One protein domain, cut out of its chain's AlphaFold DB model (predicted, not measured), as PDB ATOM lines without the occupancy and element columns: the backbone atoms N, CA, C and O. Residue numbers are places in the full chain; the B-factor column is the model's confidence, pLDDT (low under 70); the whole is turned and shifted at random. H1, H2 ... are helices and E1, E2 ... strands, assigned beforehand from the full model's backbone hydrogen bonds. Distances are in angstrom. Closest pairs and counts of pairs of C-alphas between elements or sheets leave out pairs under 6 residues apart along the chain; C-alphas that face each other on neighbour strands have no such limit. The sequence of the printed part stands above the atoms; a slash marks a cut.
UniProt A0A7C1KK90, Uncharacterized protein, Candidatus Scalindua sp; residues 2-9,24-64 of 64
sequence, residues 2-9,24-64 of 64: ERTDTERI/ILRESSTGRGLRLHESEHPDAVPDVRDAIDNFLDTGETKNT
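What this domain is: This is residues 2 to 9 and 24 to 64 of the 64 residues of an uncharacterized protein of Candidatus Scalindua sp (UniProt A0A7C1KK90). A short helix, H1, packs on the longer helix H2, and a hairpin of two short strands, E1 and E2, reaches away from this helix pair as an arm, its turn at one end of the longest axis. A long loop, residues 37 to 47, leads from the hairpin back to H2, and residues 57 to 64, of which 57 and 58 belong to H2, stick out as a tail. The printed part has 49 residues, with two named helices and two named strands in the order H1, E1, E2, H2; the strands form an antiparallel sheet of order E1 - E2. The class is mixed, helices and strands, with 22 of the 49 residues in named elements, under half. The whole is only just loose, close to compact, with a radius of gyration of the C-alphas of 11.9 A and spans of 32 by 28 by 21 A.

Where its parts are: The printed part begins at Glu 2. H1 is residues 5 to 9, 6.2 A from first to last C-alpha, and begins with C-alpha 5 at (-24.289, 24.546, 76.564). After the cut, E1 is residues 25 to 27 and E2 is residues 34 to 36. Between them C-alpha 30 is at (-14.755, 38.747, 95.611). H2, residues 48 to 58, is 15.3 A long and ends with C-alpha 58 at (-40.106, 32.658, 80.900).

How they stand to each other: H1 and H2 touch, with the C-alphas of Arg 8 and Ile 52 closest at 6.9 A, and their centres are 11.1 A apart. In both helices every O i to N i+4 pair is within hydrogen-bond range. E1 and E2 are a hairpin of antiparallel neighbour strands, with 135 degrees between their directions. Their C-alphas 25 and 36 face each other at 4.5 A, and 27 and 34 at 4.6 A. N 26 and O 35 are within hydrogen-bond range at 2.7 A, as are N 35 and O 26 at 2.8 A. H1 and E2 are apart, and so are E1 and H2.

The domain as a whole: The two C-alphas farthest apart are those of Glu 2 and Thr 30, 32.7 A. Residues 10 to 23 are cut out and not printed, and the gap from C-alpha 9 to C-alpha 24 is 12.3 A; the link from H1 to E1 runs across this cut. The link from E1 to E2 is short, with 6 residues, and the link from E2 to H2 is long, with 11 residues. Residues 57 to 64 stand free, and Thr 64 is the chain's last residue. The mean pLDDT of the printed part is 74.3, and it is under 70 at residue 24, residues 38 to 39 and residues 59 to 64 of this model.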
ATOM      1  N   GLU A   2     -33.541  19.638  74.476       75.25
ATOM      2  CA  GLU A   2     -32.625  20.239  75.454       75.25
ATOM      3  C   GLU A   2     -31.687  21.212  74.726       75.25
ATOM      4  O   GLU A   2     -31.162  20.859  73.666       75.25
ATOM      5  N   ARG A   3     -31.519  22.436  75.246       87.19
ATOM      6  CA  ARG A   3     -30.548  23.387  74.689       87.19
ATOM      7  C   ARG A   3     -29.136  22.843  74.879       87.19
ATOM      8  O   ARG A   3     -28.849  22.108  75.825       87.19
ATOM      9  N   THR A   4     -28.232  23.212  73.990       92.50
ATOM     10  CA  THR A   4     -26.804  22.946  74.167       92.50
ATOM     11  C   THR A   4     -26.178  23.965  75.118       92.50
ATOM     12  O   THR A   4     -26.671  25.080  75.285       92.50
ATOM     13  N   ASP A   5     -25.044  23.607  75.724       88.31
ATOM     14  CA  ASP A   5     -24.289  24.546  76.564       88.31
ATOM     15  C   ASP A   5     -23.809  25.771  75.762       88.31
ATOM     16  O   ASP A   5     -23.764  26.876  76.299       88.31
ATOM     17  N   THR A   6     -23.530  25.608  74.464       90.62
ATOM     18  CA  THR A   6     -23.188  26.717  73.561       90.62
ATOM     19  C   THR A   6     -24.336  27.713  73.432       90.62
ATOM     20  O   THR A   6     -24.125  28.900  73.666       90.62
ATOM     21  N   GLU A   7     -25.552  27.246  73.141       87.94
ATOM     22  CA  GLU A   7     -26.728  28.118  72.999       87.94
ATOM     23  C   GLU A   7     -27.043  28.871  74.300       87.94
ATOM     24  O   GLU A   7     -27.380  30.056  74.270       87.94
ATOM     25  N   ARG A   8     -26.877  28.214  75.458       87.06
ATOM     26  CA  ARG A   8     -27.043  28.853  76.774       87.06
ATOM     27  C   ARG A   8     -26.031  29.973  76.994       87.06
ATOM     28  O   ARG A   8     -26.403  31.064  77.422       87.06
ATOM     29  N   ILE A   9     -24.756  29.717  76.703       84.19
ATOM     30  CA  ILE A   9     -23.681  30.703  76.878       84.19
ATOM     31  C   ILE A   9     -23.865  31.883  75.923       84.19
ATOM     32  O   ILE A   9     -23.691  33.024  76.342       84.19
ATOM     33  N   ILE A  24     -30.023  37.073  85.688       66.56
ATOM     34  CA  ILE A  24     -29.654  35.799  86.303       66.56
ATOM     35  C   ILE A  24     -28.198  35.818  86.806       66.56
ATOM     36  O   ILE A  24     -27.818  34.945  87.567       66.56
ATOM     37  N   LEU A  25     -27.385  36.814  86.428       73.00
ATOM     38  CA  LEU A  25     -26.004  37.025  86.831       73.00
ATOM     39  C   LEU A  25     -25.826  38.285  87.707       73.00
ATOM     40  O   LEU A  25     -26.332  39.356  87.395       73.00
ATOM     41  N   ARG A  26     -25.025  38.178  88.770       72.50
ATOM     42  CA  ARG A  26     -24.532  39.275  89.621       72.50
ATOM     43  C   ARG A  26     -23.006  39.282  89.658       72.50
ATOM     44  O   ARG A  26     -22.383  38.226  89.539       72.50
ATOM     45  N   GLU A  27     -22.391  40.437  89.891       72.94
ATOM     46  CA  GLU A  27     -20.952  40.483  90.164       72.94
ATOM     47  C   GLU A  27     -20.615  39.720  91.450       72.94
ATOM     48  O   GLU A  27     -21.291  39.824  92.478       72.94
ATOM     49  N   SER A  28     -19.544  38.930  91.402       71.69
ATOM     50  CA  SER A  28     -18.989  38.319  92.599       71.69
ATOM     51  C   SER A  28     -18.408  39.406  93.496       71.69
ATOM     52  O   SER A  28     -17.484  40.108  93.095       71.69
ATOM     53  N   SER A  29     -18.834  39.447  94.757       70.94
ATOM     54  CA  SER A  29     -18.274  40.336  95.789       70.94
ATOM     55  C   SER A  29     -16.762  40.171  96.005       70.94
ATOM     56  O   SER A  29     -16.111  41.035  96.580       70.94
ATOM     57  N   THR A  30     -16.189  39.062  95.536       79.12
ATOM     58  CA  THR A  30     -14.755  38.747  95.611       79.12
ATOM     59  C   THR A  30     -13.989  39.007  94.310       79.12
ATOM     60  O   THR A  30     -12.830  38.613  94.208       79.12
ATOM     61  N   GLY A  31     -14.618  39.604  93.291       70.00
ATOM     62  CA  GLY A  31     -13.961  39.929  92.017       70.00
ATOM     63  C   GLY A  31     -13.699  38.735  91.090       70.00
ATOM     64  O   GLY A  31     -12.941  38.848  90.135       70.00
ATOM     65  N   ARG A  32     -14.325  37.577  91.335       75.12
ATOM     66  CA  ARG A  32     -14.192  36.355  90.510       75.12
ATOM     67  C   ARG A  32     -15.061  36.347  89.238       75.12
ATOM     68  O   ARG A  32     -15.392  35.277  88.739       75.12
ATOM     69  N   GLY A  33     -15.456  37.515  88.736       73.19
ATOM     70  CA  GLY A  33     -16.377  37.646  87.604       73.19
ATOM     71  C   GLY A  33     -17.850  37.560  88.010       73.19
ATOM     72  O   GLY A  33     -18.214  37.950  89.121       73.19
ATOM     73  N   LEU A  34     -18.697  37.070  87.103       70.94
ATOM     74  CA  LEU A  34     -20.147  36.975  87.284       70.94
ATOM     75  C   LEU A  34     -20.557  35.640  87.924       70.94
ATOM     76  O   LEU A  34     -19.939  34.601  87.696       70.94
ATOM     77  N   ARG A  35     -21.612  35.667  88.736       72.38
ATOM     78  CA  ARG A  35     -22.206  34.503  89.406       72.38
ATOM     79  C   ARG A  35     -23.700  34.500  89.199       72.38
ATOM     80  O   ARG A  35     -24.279  35.570  89.092       72.38
ATOM     81  N   LEU A  36     -24.325  33.331  89.252       73.94
ATOM     82  CA  LEU A  36     -25.780  33.277  89.245       73.94
ATOM     83  C   LEU A  36     -26.356  34.004  90.471       73.94
ATOM     84  O   LEU A  36     -25.774  33.970  91.562       73.94
ATOM     85  N   HIS A  37     -27.468  34.701  90.273       73.94
ATOM     86  CA  HIS A  37     -28.218  35.337  91.338       73.94
ATOM     87  C   HIS A  37     -28.959  34.251  92.117       73.94
ATOM     88  O   HIS A  37     -29.848  33.588  91.592       73.94
ATOM     89  N   GLU A  38     -28.569  34.052  93.371       68.06
ATOM     90  CA  GLU A  38     -29.304  33.186  94.290       68.06
ATOM     91  C   GLU A  38     -30.632  33.872  94.620       68.06
ATOM     92  O   GLU A  38     -30.640  35.012  95.084       68.06
ATOM     93  N   SER A  39     -31.743  33.194  94.339       66.38
ATOM     94  CA  SER A  39     -33.094  33.708  94.546       66.38
ATOM     95  C   SER A  39     -33.888  32.734  95.407       66.38
ATOM     96  O   SER A  39     -33.782  31.523  95.233       66.38
ATOM     97  N   GLU A  40     -34.712  33.266  96.307       70.31
ATOM     98  CA  GLU A  40     -35.688  32.491  97.085       70.31
ATOM     99  C   GLU A  40     -37.014  32.307  96.320       70.31
ATOM    100  O   GLU A  40     -38.030  31.936  96.909       70.31
ATOM    101  N   HIS A  41     -37.038  32.596  95.011       70.69
ATOM    102  CA  HIS A  41     -38.232  32.412  94.189       70.69
ATOM    103  C   HIS A  41     -38.708  30.951  94.264       70.69
ATOM    104  O   HIS A  41     -37.878  30.046  94.178       70.69
ATOM    105  N   PRO A  42     -40.022  30.690  94.381       71.12
ATOM    106  CA  PRO A  42     -40.553  29.328  94.504       71.12
ATOM    107  C   PRO A  42     -40.199  28.411  93.323       71.12
ATOM    108  O   PRO A  42     -40.150  27.199  93.497       71.12
ATOM    109  N   ASP A  43     -39.905  28.992  92.158       72.12
ATOM    110  CA  ASP A  43     -39.484  28.270  90.948       72.12
ATOM    111  C   ASP A  43     -37.951  28.151  90.802       72.12
ATOM    112  O   ASP A  43     -37.450  27.773  89.742       72.12
ATOM    113  N   ALA A  44     -37.180  28.514  91.833       74.81
ATOM    114  CA  ALA A  44     -35.730  28.363  91.815       74.81
ATOM    115  C   ALA A  44     -35.343  26.878  91.766       74.81
ATOM    116  O   ALA A  44     -35.835  26.053  92.537       74.81
ATOM    117  N   VAL A  45     -34.416  26.547  90.868       83.31
ATOM    118  CA  VAL A  45     -33.933  25.180  90.647       83.31
ATOM    119  C   VAL A  45     -32.447  25.066  91.011       83.31
ATOM    120  O   VAL A  45     -31.699  26.030  90.839       83.31
ATOM    121  N   PRO A  46     -31.997  23.911  91.535       79.44
ATOM    122  CA  PRO A  46     -30.609  23.723  91.960       79.44
ATOM    123  C   PRO A  46     -29.637  23.523  90.790       79.44
ATOM    124  O   PRO A  46     -28.437  23.740  90.959       79.44
ATOM    125  N   ASP A  47     -30.131  23.088  89.627       86.62
ATOM    126  CA  ASP A  47     -29.306  22.889  88.440       86.62
ATOM    127  C   ASP A  47     -29.173  24.185  87.631       86.62
ATOM    128  O   ASP A  47     -30.144  24.895  87.365       86.62
ATOM    129  N   VAL A  48     -27.941  24.492  87.229       81.88
ATOM    130  CA  VAL A  48     -27.620  25.717  86.488       81.88
ATOM    131  C   VAL A  48     -28.219  25.733  85.083       81.88
ATOM    132  O   VAL A  48     -28.635  26.796  84.625       81.88
ATOM    133  N   ARG A  49     -28.262  24.592  84.387       87.06
ATOM    134  CA  ARG A  49     -28.813  24.516  83.029       87.06
ATOM    135  C   ARG A  49     -30.312  24.736  83.071       87.06
ATOM    136  O   ARG A  49     -30.800  25.569  82.314       87.06
ATOM    137  N   ASP A  50     -30.992  24.083  84.010       85.44
ATOM    138  CA  ASP A  50     -32.430  24.265  84.218       85.44
ATOM    139  C   ASP A  50     -32.752  25.715  84.603       85.44
ATOM    140  O   ASP A  50     -33.711  26.292  84.099       85.44
ATOM    141  N   ALA A  51     -31.930  26.349  85.449       81.12
ATOM    142  CA  ALA A  51     -32.129  27.748  85.832       81.12
ATOM    143  C   ALA A  51     -32.012  28.705  84.633       81.12
ATOM    144  O   ALA A  51     -32.815  29.628  84.494       81.12
ATOM    145  N   ILE A  52     -31.019  28.484  83.764       82.75
ATOM    146  CA  ILE A  52     -30.831  29.274  82.542       82.75
ATOM    147  C   ILE A  52     -31.985  29.026  81.570       82.75
ATOM    148  O   ILE A  52     -32.543  29.982  81.041       82.75
ATOM    149  N   ASP A  53     -32.362  27.768  81.353       86.31
ATOM    150  CA  ASP A  53     -33.446  27.416  80.439       86.31
ATOM    151  C   ASP A  53     -34.774  28.018  80.908       86.31
ATOM    152  O   ASP A  53     -35.430  28.701  80.126       86.31
ATOM    153  N   ASN A  54     -35.101  27.899  82.199       82.94
ATOM    154  CA  ASN A  54     -36.278  28.533  82.793       82.94
ATOM    155  C   ASN A  54     -36.265  30.055  82.602       82.94
ATOM    156  O   ASN A  54     -37.293  30.646  82.269       82.94
ATOM    157  N   PHE A  55     -35.114  30.709  82.780       79.19
ATOM    158  CA  PHE A  55     -34.985  32.152  82.562       79.19
ATOM    159  C   PHE A  55     -35.225  32.535  81.091       79.19
ATOM    160  O   PHE A  55     -35.949  33.489  80.806       79.19
ATOM    161  N   LEU A  56     -34.655  31.777  80.150       80.56
ATOM    162  CA  LEU A  56     -34.816  32.020  78.713       80.56
ATOM    163  C   LEU A  56     -36.241  31.718  78.222       80.56
ATOM    164  O   LEU A  56     -36.725  32.399  77.321       80.56
ATOM    165  N   ASP A  57     -36.910  30.727  78.814       82.81
ATOM    166  CA  ASP A  57     -38.265  30.306  78.448       82.81
ATOM    167  C   ASP A  57     -39.355  31.207  79.045       82.81
ATOM    168  O   ASP A  57     -40.399  31.408  78.422       82.81
ATOM    169  N   THR A  58     -39.127  31.780  80.232       73.88
ATOM    170  CA  THR A  58     -40.106  32.658  80.900       73.88
ATOM    171  C   THR A  58     -40.099  34.089  80.372       73.88
ATOM    172  O   THR A  58     -41.090  34.797  80.546       73.88
ATOM    173  N   GLY A  59     -39.024  34.530  79.706       61.03
ATOM    174  CA  GLY A  59     -38.956  35.842  79.054       61.03
ATOM    175  C   GLY A  59     -39.188  37.037  79.989       61.03
ATOM    176  O   GLY A  59     -39.431  38.145  79.507       61.03
ATOM    177  N   GLU A  60     -39.133  36.849  81.313       53.69
ATOM    178  CA  GLU A  60     -39.393  37.907  82.286       53.69
ATOM    179  C   GLU A  60     -38.207  38.874  82.354       53.69
ATOM    180  O   GLU A  60     -37.391  38.876  83.273       53.69
ATOM    181  N   THR A  61     -38.178  39.807  81.403       49.53
ATOM    182  CA  THR A  61     -37.681  41.157  81.669       49.53
ATOM    183  C   THR A  61     -38.665  41.800  82.650       49.53
ATOM    184  O   THR A  61     -39.532  42.587  82.270       49.53
ATOM    185  N   LYS A  62     -38.610  41.424  83.936       40.62
ATOM    186  CA  LYS A  62     -39.302  42.180  84.986       40.62
ATOM    187  C   LYS A  62     -38.583  43.519  85.133       40.62
ATOM    188  O   LYS A  62     -37.691  43.681  85.958       40.62
ATOM    189  N   ASN A  63     -38.979  44.465  84.280       42.00
ATOM    190  CA  ASN A  63     -38.785  45.891  84.484       42.00
ATOM    191  C   ASN A  63     -39.334  46.243  85.870       42.00
ATOM    192  O   ASN A  63     -40.550  46.311  86.052       42.00
ATOM    193  N   THR A  64     -38.438  46.447  86.831       36.22
ATOM    194  CA  THR A  64     -38.729  47.155  88.080       36.22
ATOM    195  C   THR A  64     -37.508  47.956  88.494       36.22
ATOM    196  O   THR A  64     -36.373  47.441  88.345       36.22
TER     197      THR A  64